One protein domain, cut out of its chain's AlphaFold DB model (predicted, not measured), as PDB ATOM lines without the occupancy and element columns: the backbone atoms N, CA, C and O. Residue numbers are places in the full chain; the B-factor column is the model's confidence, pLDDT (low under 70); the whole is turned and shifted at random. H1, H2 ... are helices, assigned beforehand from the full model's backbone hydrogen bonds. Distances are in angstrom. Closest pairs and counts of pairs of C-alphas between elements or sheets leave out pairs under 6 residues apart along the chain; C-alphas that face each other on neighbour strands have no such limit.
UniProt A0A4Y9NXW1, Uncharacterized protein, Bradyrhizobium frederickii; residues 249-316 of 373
ATOM      1  N   PRO A 249     -23.225 -12.493  -0.816       87.81
ATOM      2  CA  PRO A 249     -22.217 -12.225   0.212       87.81
ATOM      3  C   PRO A 249     -22.743 -12.356   1.649       87.81
ATOM      4  O   PRO A 249     -21.973 -12.628   2.564       87.81
ATOM      5  N   GLU A 250     -24.057 -12.195   1.850       87.88
ATOM      6  CA  GLU A 250     -24.731 -12.373   3.145       87.88
ATOM      7  C   GLU A 250     -24.594 -13.808   3.695       87.88
ATOM      8  O   GLU A 250     -24.684 -13.992   4.905       87.88
ATOM      9  N   LEU A 251     -24.322 -14.811   2.843       86.00
ATOM     10  CA  LEU A 251     -24.064 -16.194   3.269       86.00
ATOM     11  C   LEU A 251     -22.684 -16.387   3.915       86.00
ATOM     12  O   LEU A 251     -22.507 -17.339   4.668       86.00
ATOM     13  N   ARG A 252     -21.713 -15.499   3.651       88.31
ATOM     14  CA  ARG A 252     -20.375 -15.553   4.279       88.31
ATOM     15  C   ARG A 252     -20.368 -15.034   5.716       88.31
ATOM     16  O   ARG A 252     -19.386 -15.222   6.428       88.31
ATOM     17  N   ASP A 253     -21.426 -14.339   6.121       90.44
ATOM     18  CA  ASP A 253     -21.567 -13.770   7.456       90.44
ATOM     19  C   ASP A 253     -21.992 -14.880   8.444       90.44
ATOM     20  O   ASP A 253     -23.013 -15.537   8.213       90.44
ATOM     21  N   PRO A 254     -21.237 -15.109   9.535       86.69
ATOM     22  CA  PRO A 254     -21.491 -16.210  10.467       86.69
ATOM     23  C   PRO A 254     -22.812 -16.067  11.240       86.69
ATOM     24  O   PRO A 254     -23.328 -17.066  11.735       86.69
ATOM     25  N   GLU A 255     -23.382 -14.862  11.333       88.56
ATOM     26  CA  GLU A 255     -24.673 -14.625  11.987       88.56
ATOM     27  C   GLU A 255     -25.822 -14.582  10.972       88.56
ATOM     28  O   GLU A 255     -26.879 -15.186  11.185       88.56
ATOM     29  N   LYS A 256     -25.633 -13.888   9.842       87.94
ATOM     30  CA  LYS A 256     -26.702 -13.716   8.840       87.94
ATOM     31  C   LYS A 256     -26.881 -14.927   7.938       87.94
ATOM     32  O   LYS A 256     -28.012 -15.186   7.532       87.94
ATOM     33  N   GLY A 257     -25.819 -15.678   7.656       86.56
ATOM     34  CA  GLY A 257     -25.873 -16.876   6.819       86.56
ATOM     35  C   GLY A 257     -26.860 -17.913   7.365       86.56
ATOM     36  O   GLY A 257     -27.847 -18.215   6.689       86.56
ATOM     37  N   PRO A 258     -26.691 -18.395   8.612       89.50
ATOM     38  CA  PRO A 258     -27.620 -19.349   9.218       89.50
ATOM     39  C   PRO A 258     -29.056 -18.817   9.320       89.50
ATOM     40  O   PRO A 258     -30.015 -19.554   9.079       89.50
ATOM     41  N   ALA A 259     -29.226 -17.525   9.625       89.94
ATOM     42  CA  ALA A 259     -30.544 -16.894   9.684       89.94
ATOM     43  C   ALA A 259     -31.235 -16.857   8.308       89.94
ATOM     44  O   ALA A 259     -32.435 -17.125   8.214       89.94
ATOM     45  N   LEU A 260     -30.488 -16.571   7.238       89.00
ATOM     46  CA  LEU A 260     -30.979 -16.565   5.860       89.00
ATOM     47  C   LEU A 260     -31.378 -17.974   5.416       89.00
ATOM     48  O   LEU A 260     -32.463 -18.140   4.861       89.00
ATOM     49  N   VAL A 261     -30.568 -18.991   5.727       89.12
ATOM     50  CA  VAL A 261     -30.875 -20.401   5.420       89.12
ATOM     51  C   VAL A 261     -32.138 -20.865   6.144       89.12
ATOM     52  O   VAL A 261     -33.029 -21.445   5.522       89.12
ATOM     53  N   LYS A 262     -32.275 -20.561   7.440       90.75
ATOM     54  CA  LYS A 262     -33.491 -20.893   8.197       90.75
ATOM     55  C   LYS A 262     -34.727 -20.238   7.582       90.75
ATOM     56  O   LYS A 262     -35.749 -20.887   7.376       90.75
ATOM     57  N   ARG A 263     -34.612 -18.959   7.231       90.44
ATOM     58  CA  ARG A 263     -35.693 -18.200   6.606       90.44
ATOM     59  C   ARG A 263     -36.052 -18.720   5.211       90.44
ATOM     60  O   ARG A 263     -37.224 -18.729   4.845       90.44
ATOM     61  N   ALA A 264     -35.059 -19.154   4.439       90.69
ATOM     62  CA  ALA A 264     -35.258 -19.825   3.161       90.69
ATOM     63  C   ALA A 264     -36.042 -21.133   3.338       90.69
ATOM     64  O   ALA A 264     -37.008 -21.358   2.612       90.69
ATOM     65  N   ALA A 265     -35.688 -21.953   4.331       90.00
ATOM     66  CA  ALA A 265     -36.403 -23.190   4.631       90.00
ATOM     67  C   ALA A 265     -37.870 -22.934   5.024       90.00
ATOM     68  O   ALA A 265     -38.769 -23.577   4.485       90.00
ATOM     69  N   GLU A 266     -38.128 -21.949   5.891       91.19
ATOM     70  CA  GLU A 266     -39.490 -21.529   6.260       91.19
ATOM     71  C   GLU A 266     -40.282 -21.057   5.032       91.19
ATOM     72  O   GLU A 266     -41.426 -21.461   4.826       91.19
ATOM     73  N   ARG A 267     -39.656 -20.256   4.163       90.81
ATOM     74  CA  ARG A 267     -40.284 -19.767   2.933       90.81
ATOM     75  C   ARG A 267     -40.635 -20.896   1.965       90.81
ATOM     76  O   ARG A 267     -41.712 -20.871   1.375       90.81
ATOM     77  N   LEU A 268     -39.759 -21.883   1.799       91.12
ATOM     78  CA  LEU A 268     -40.033 -23.049   0.956       91.12
ATOM     79  C   LEU A 268     -41.217 -23.862   1.499       91.12
ATOM     80  O   LEU A 268     -42.082 -24.271   0.726       91.12
ATOM     81  N   GLN A 269     -41.322 -24.017   2.820       92.44
ATOM     82  CA  GLN A 269     -42.482 -24.659   3.445       92.44
ATOM     83  C   GLN A 269     -43.775 -23.850   3.239       92.44
ATOM     84  O   GLN A 269     -44.804 -24.436   2.911       92.44
ATOM     85  N   GLU A 270     -43.733 -22.515   3.346       90.25
ATOM     86  CA  GLU A 270     -44.884 -21.643   3.036       90.25
ATOM     87  C   GLU A 270     -45.365 -21.791   1.582       90.25
ATOM     88  O   GLU A 270     -46.562 -21.675   1.312       90.25
ATOM     89  N   ILE A 271     -44.444 -22.029   0.643       90.75
ATOM     90  CA  ILE A 271     -44.747 -22.229  -0.784       90.75
ATOM     91  C   ILE A 271     -45.353 -23.625  -1.041       90.75
ATOM     92  O   ILE A 271     -46.013 -23.823  -2.060       90.75
ATOM     93  N   GLY A 272     -45.198 -24.563  -0.101       91.38
ATOM     94  CA  GLY A 272     -45.814 -25.891  -0.141       91.38
ATOM     95  C   GLY A 272     -44.837 -27.058  -0.292       91.38
ATOM     96  O   GLY A 272     -45.297 -28.186  -0.463       91.38
ATOM     97  N   PHE A 273     -43.521 -26.822  -0.218       92.00
ATOM     98  CA  PHE A 273     -42.538 -27.909  -0.202       92.00
ATOM     99  C   PHE A 273     -42.649 -28.712   1.093       92.00
ATOM    100  O   PHE A 273     -42.650 -28.149   2.193       92.00
ATOM    101  N   LYS A 274     -42.715 -30.041   0.974       92.81
ATOM    102  CA  LYS A 274     -42.745 -30.927   2.143       92.81
ATOM    103  C   LYS A 274     -41.339 -31.119   2.724       92.81
ATOM    104  O   LYS A 274     -40.368 -31.110   1.968       92.81
ATOM    105  N   PRO A 275     -41.208 -31.374   4.039       88.19
ATOM    106  CA  PRO A 275     -39.916 -31.692   4.652       88.19
ATOM    107  C   PRO A 275     -39.190 -32.860   3.966       88.19
ATOM    108  O   PRO A 275     -38.002 -32.744   3.676       88.19
ATOM    109  N   ASP A 276     -39.913 -33.929   3.615       90.25
ATOM    110  CA  ASP A 276     -39.340 -35.100   2.934       90.25
ATOM    111  C   ASP A 276     -38.808 -34.761   1.531       90.25
ATOM    112  O   ASP A 276     -37.771 -35.270   1.109       90.25
ATOM    113  N   GLU A 277     -39.490 -33.868   0.806       89.19
ATOM    114  CA  GLU A 277     -39.057 -33.403  -0.519       89.19
ATOM    115  C   GLU A 277     -37.781 -32.562  -0.402       89.19
ATOM    116  O   GLU A 277     -36.844 -32.744  -1.176       89.19
ATOM    117  N   LEU A 278     -37.705 -31.682   0.604       88.19
ATOM    118  CA  LEU A 278     -36.501 -30.897   0.891       88.19
ATOM    119  C   LEU A 278     -35.316 -31.793   1.267       88.19
ATOM    120  O   LEU A 278     -34.195 -31.526   0.836       88.19
ATOM    121  N   GLN A 279     -35.557 -32.873   2.012       88.88
ATOM    122  CA  GLN A 279     -34.522 -33.847   2.340       88.88
ATOM    123  C   GLN A 279     -34.025 -34.590   1.091       88.88
ATOM    124  O   GLN A 279     -32.819 -34.689   0.884       88.88
ATOM    125  N   GLN A 280     -34.919 -35.034   0.204       88.38
ATOM    126  CA  GLN A 280     -34.520 -35.675  -1.059       88.38
ATOM    127  C   GLN A 280     -33.713 -34.732  -1.970       88.38
ATOM    128  O   GLN A 280     -32.758 -35.168  -2.616       88.38
ATOM    129  N   LEU A 281     -34.066 -33.440  -1.998       88.12
ATOM    130  CA  LEU A 281     -33.310 -32.398  -2.705       88.12
ATOM    131  C   LEU A 281     -31.926 -32.158  -2.073       88.12
ATOM    132  O   LEU A 281     -30.969 -31.876  -2.792       88.12
ATOM    133  N   ALA A 282     -31.807 -32.273  -0.747       87.44
ATOM    134  CA  ALA A 282     -30.549 -32.123  -0.012       87.44
ATOM    135  C   ALA A 282     -29.632 -33.356  -0.104       87.44
ATOM    136  O   ALA A 282     -28.415 -33.227  -0.018       87.44
ATOM    137  N   GLU A 283     -30.193 -34.545  -0.308       87.50
ATOM    138  CA  GLU A 283     -29.446 -35.794  -0.510       87.50
ATOM    139  C   GLU A 283     -29.013 -36.002  -1.974       87.50
ATOM    140  O   GLU A 283     -28.379 -37.006  -2.293       87.50
ATOM    141  N   GLY A 284     -29.386 -35.093  -2.884       81.56
ATOM    142  CA  GLY A 284     -29.078 -35.221  -4.312       81.56
ATOM    143  C   GLY A 284     -29.867 -36.324  -5.021       81.56
ATOM    144  O   GLY A 284     -29.479 -36.763  -6.100       81.56
ATOM    145  N   ARG A 285     -30.977 -36.786  -4.429       79.56
ATOM    146  CA  ARG A 285     -31.852 -37.828  -5.003       79.56
ATOM    147  C   ARG A 285     -32.842 -37.286  -6.036       79.56
ATOM    148  O   ARG A 285     -33.483 -38.059  -6.743       79.56
ATOM    149  N   ALA A 286     -32.975 -35.968  -6.116       81.75
ATOM    150  CA  ALA A 286     -33.795 -35.267  -7.092       81.75
ATOM    151  C   ALA A 286     -32.927 -34.654  -8.205       81.75
ATOM    152  O   ALA A 286     -31.723 -34.470  -8.050       81.75
ATOM    153  N   SER A 287     -33.546 -34.296  -9.334       79.44
ATOM    154  CA  SER A 287     -32.833 -33.769 -10.511       79.44
ATOM    155  C   SER A 287     -32.134 -32.424 -10.285       79.44
ATOM    156  O   SER A 287     -31.289 -32.038 -11.086       79.44
ATOM    157  N   ILE A 288     -32.525 -31.681  -9.247       83.50
ATOM    158  CA  ILE A 288     -31.946 -30.387  -8.879       83.50
ATOM    159  C   ILE A 288     -31.625 -30.435  -7.388       83.50
ATOM    160  O   ILE A 288     -32.488 -30.784  -6.588       83.50
ATOM    161  N   SER A 289     -30.400 -30.073  -7.017       88.50
ATOM    162  CA  SER A 289     -29.983 -29.979  -5.616       88.50
ATOM    163  C   SER A 289     -30.472 -28.679  -4.989       88.50
ATOM    164  O   SER A 289     -30.387 -27.624  -5.619       88.50
ATOM    165  N   ILE A 290     -30.889 -28.716  -3.718       88.69
ATOM    166  CA  ILE A 290     -31.139 -27.479  -2.955       88.69
ATOM    167  C   ILE A 290     -29.866 -26.637  -2.796       88.69
ATOM    168  O   ILE A 290     -29.938 -25.422  -2.613       88.69
ATOM    169  N   TYR A 291     -28.703 -27.286  -2.903       89.50
ATOM    170  CA  TYR A 291     -27.407 -26.644  -2.786       89.50
ATOM    171  C   TYR A 291     -26.932 -25.982  -4.081       89.50
ATOM    172  O   TYR A 291     -25.989 -25.212  -4.002       89.50
ATOM    173  N   ASP A 292     -27.590 -26.183  -5.228       91.12
ATOM    174  CA  ASP A 292     -27.220 -25.514  -6.486       91.12
ATOM    175  C   ASP A 292     -27.258 -23.982  -6.322       91.12
ATOM    176  O   ASP A 292     -28.299 -23.400  -5.989       91.12
ATOM    177  N   HIS A 293     -26.137 -23.308  -6.599       90.56
ATOM    178  CA  HIS A 293     -26.007 -21.851  -6.463       90.56
ATOM    179  C   HIS A 293     -27.080 -21.070  -7.245       90.56
ATOM    180  O   HIS A 293     -27.502 -19.984  -6.833       90.56
ATOM    181  N   ARG A 294     -27.573 -21.606  -8.370       91.25
ATOM    182  CA  ARG A 294     -28.626 -20.982  -9.191       91.25
ATOM    183  C   ARG A 294     -29.960 -20.989  -8.468       91.25
ATOM    184  O   ARG A 294     -30.670 -19.978  -8.483       91.25
ATOM    185  N   LEU A 295     -30.285 -22.115  -7.837       91.00
ATOM    186  CA  LEU A 295     -31.494 -22.263  -7.042       91.00
ATOM    187  C   LEU A 295     -31.396 -21.420  -5.770       91.00
ATOM    188  O   LEU A 295     -32.328 -20.677  -5.467       91.00
ATOM    189  N   GLN A 296     -30.246 -21.430  -5.092       90.94
ATOM    190  CA  GLN A 296     -30.000 -20.567  -3.935       90.94
ATOM    191  C   GLN A 296     -30.180 -19.081  -4.281       90.94
ATOM    192  O   GLN A 296     -30.841 -18.342  -3.548       90.94
ATOM    193  N   ARG A 297     -29.686 -18.636  -5.446       92.00
ATOM    194  CA  ARG A 297     -29.892 -17.266  -5.943       92.00
ATOM    195  C   ARG A 297     -31.365 -16.946  -6.174       92.00
ATOM    196  O   ARG A 297     -31.805 -15.844  -5.839       92.00
ATOM    197  N   LEU A 298     -32.124 -17.885  -6.736       91.94
ATOM    198  CA  LEU A 298     -33.560 -17.725  -6.952       91.94
ATOM    199  C   LEU A 298     -34.300 -17.597  -5.617       91.94
ATOM    200  O   LEU A 298     -35.055 -16.641  -5.440       91.94
ATOM    201  N   ILE A 299     -34.026 -18.485  -4.660       91.56
ATOM    202  CA  ILE A 299     -34.627 -18.451  -3.318       91.56
ATOM    203  C   ILE A 299     -34.314 -17.125  -2.623       91.56
ATOM    204  O   ILE A 299     -35.208 -16.449  -2.117       91.56
ATOM    205  N   HIS A 300     -33.054 -16.696  -2.656       92.38
ATOM    206  CA  HIS A 300     -32.643 -15.420  -2.083       92.38
ATOM    207  C   HIS A 300     -33.343 -14.221  -2.747       92.38
ATOM    208  O   HIS A 300     -33.739 -13.276  -2.061       92.38
ATOM    209  N   SER A 301     -33.553 -14.256  -4.067       91.06
ATOM    210  CA  SER A 301     -34.314 -13.212  -4.760       91.06
ATOM    211  C   SER A 301     -35.785 -13.174  -4.327       91.06
ATOM    212  O   SER A 301     -36.309 -12.085  -4.087       91.06
ATOM    213  N   ASP A 302     -36.427 -14.333  -4.140       92.56
ATOM    214  CA  ASP A 302     -37.802 -14.415  -3.630       92.56
ATOM    215  C   ASP A 302     -37.898 -13.867  -2.201       92.56
ATOM    216  O   ASP A 302     -38.787 -13.068  -1.902       92.56
ATOM    217  N   LEU A 303     -36.930 -14.190  -1.337       92.56
ATOM    218  CA  LEU A 303     -36.861 -13.636   0.018       92.56
ATOM    219  C   LEU A 303     -36.775 -12.105   0.005       92.56
ATOM    220  O   LEU A 303     -37.541 -11.444   0.712       92.56
ATOM    221  N   LYS A 304     -35.908 -11.530  -0.840       91.12
ATOM    222  CA  LYS A 304     -35.792 -10.070  -0.992       91.12
ATOM    223  C   LYS A 304     -37.090  -9.442  -1.497       91.12
ATOM    224  O   LYS A 304     -37.492  -8.384  -1.012       91.12
ATOM    225  N   LEU A 305     -37.781 -10.090  -2.432       91.06
ATOM    226  CA  LEU A 305     -39.081  -9.622  -2.912       91.06
ATOM    227  C   LEU A 305     -40.150  -9.681  -1.815       91.06
ATOM    228  O   LEU A 305     -40.887  -8.708  -1.634       91.06
ATOM    229  N   ALA A 306     -40.205 -10.771  -1.050       88.62
ATOM    230  CA  ALA A 306     -41.112 -10.917   0.081       88.62
ATOM    231  C   ALA A 306     -40.853  -9.846   1.156       88.62
ATOM    232  O   ALA A 306     -41.802  -9.269   1.693       88.62
ATOM    233  N   ASP A 307     -39.588  -9.513   1.424       87.56
ATOM    234  CA  ASP A 307     -39.201  -8.424   2.326       87.56
ATOM    235  C   ASP A 307     -39.672  -7.059   1.839       87.56
ATOM    236  O   ASP A 307     -40.292  -6.307   2.594       87.56
ATOM    237  N   ILE A 308     -39.454  -6.753   0.560       89.00
ATOM    238  CA  ILE A 308     -39.914  -5.499  -0.043       89.00
ATOM    239  C   ILE A 308     -41.444  -5.396   0.036       89.00
ATOM    240  O   ILE A 308     -41.980  -4.327   0.338       89.00
ATOM    241  N   GLN A 309     -42.170  -6.489  -0.209       88.25
ATOM    242  CA  GLN A 309     -43.632  -6.513  -0.116       88.25
ATOM    243  C   GLN A 309     -44.123  -6.307   1.325       88.25
ATOM    244  O   GLN A 309     -45.001  -5.470   1.558       88.25
ATOM    245  N   LYS A 310     -43.522  -6.997   2.305       84.81
ATOM    246  CA  LYS A 310     -43.834  -6.817   3.734       84.81
ATOM    247  C   LYS A 310     -43.523  -5.389   4.199       84.81
ATOM    248  O   LYS A 310     -44.347  -4.772   4.877       84.81
ATOM    249  N   ALA A 311     -42.392  -4.818   3.780       82.81
ATOM    250  CA  ALA A 311     -42.004  -3.447   4.110       82.81
ATOM    251  C   ALA A 311     -42.974  -2.405   3.529       82.81
ATOM    252  O   ALA A 311     -43.383  -1.484   4.239       82.81
ATOM    253  N   LYS A 312     -43.416  -2.569   2.272       78.81
ATOM    254  CA  LYS A 312     -44.449  -1.706   1.667       78.81
ATOM    255  C   LYS A 312     -45.741  -1.716   2.487       78.81
ATOM    256  O   LYS A 312     -46.287  -0.651   2.770       78.81
ATOM    257  N   ALA A 313     -46.199  -2.888   2.929       74.88
ATOM    258  CA  ALA A 313     -47.392  -3.002   3.770       74.88
ATOM    259  C   ALA A 313     -47.219  -2.333   5.151       74.88
ATOM    260  O   ALA A 313     -48.172  -1.760   5.681       74.88
ATOM    261  N   ALA A 314     -46.013  -2.362   5.727       72.56
ATOM    262  CA  ALA A 314     -45.712  -1.721   7.008       72.56
ATOM    263  C   ALA A 314     -45.657  -0.183   6.918       72.56
ATOM    264  O   ALA A 314     -46.146   0.502   7.816       72.56
ATOM    265  N   VAL A 315     -45.116   0.376   5.827       67.81
ATOM    266  CA  VAL A 315     -45.038   1.835   5.614       67.81
ATOM    267  C   VAL A 315     -46.429   2.463   5.490       67.81
ATOM    268  O   VAL A 315     -46.668   3.524   6.063       67.81
ATOM    269  N   VAL A 316     -47.373   1.781   4.834       61.69
ATOM    270  CA  VAL A 316     -48.770   2.242   4.698       61.69
ATOM    271  C   VAL A 316     -49.492   2.330   6.052       61.69
ATOM    272  O   VAL A 316     -50.438   3.099   6.200       61.69
TER     273      VAL A 316
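Overview. This is residues 249 to 316 of the 373 residues of an uncharacterized protein of Bradyrhizobium frederickii (UniProt A0A4Y9NXW1). Two helices, H4 and H2, cross each other like the strokes of an X, about perpendicular, with short H1 at the first end of H2 and H3 near its last end. The longest helix, H4, makes the long axis, and its residues 307 to 316 stick out free of the rest. The printed part has 68 residues with four named helices, in the order H1, H2, H3, H4, and no named strand; the class is all helix. The whole is only just loose, close to compact, with a radius of gyration of the C-alphas of 13.3 A, and it is elongated, spanning 44 by 28 by 18 A.

Along the chain. Start with H4, residues 293 to 316: find C-alpha 293 at (-26.007, -21.851, -6.463), and from there the helix runs 35.0 A to C-alpha 316 at (-48.770, 2.242, 4.698). Next look at H2, residues 256 to 271, which begins at C-alpha 256 at (-26.702, -13.716, 8.840) and is 22.2 A long from first to last C-alpha. H3, residues 275 to 282, measures 10.5 A between its first and last C-alphas. H1, residues 249 to 252, measures 5.6 A in the same way.

Arrangement. Look first where H4 and H2 touch: the closest C-alphas, those of Ile 299 and Ala 264, are 6.7 A apart, and the two lines are about perpendicular at 83 degrees. H4 touches H2 with residues 299 to 303 alone, and H2 touches H4 with residues 264 to 267 alone. H3 is close to H2 but not clearly touching, with the closest C-alphas, those of Gln 269 and Pro 275, 7.6 A apart. H2 and H3 run opposite ways at a steep tilt of 54 degrees. H1 and H2 touch only at the corner by their link, where the C-alphas of Leu 251 and Gly 257, the closest, are 4.0 A apart. H1 is apart from H3 and from H4, and H3 is apart from H4. In H2, H3 and H4 every O i to N i+4 pair is within hydrogen-bond range, while H1 is too short for such a pair.

Size, cuts and confidence. The C-alphas farthest apart are those of Arg 285 and Val 316, at 44.6 A. Without the free stretch 307 to 316, the body has 58 residues and spans 29 by 21 by 18 A. The printed part has no cut. The links from H1 to H2 and from H2 to H3 are tight, and the link from H3 to H4, with 10 residues between them, is short. The mean pLDDT of the printed part is 87.6; look at residues 315 to 316 for the model's low confidence, under 70.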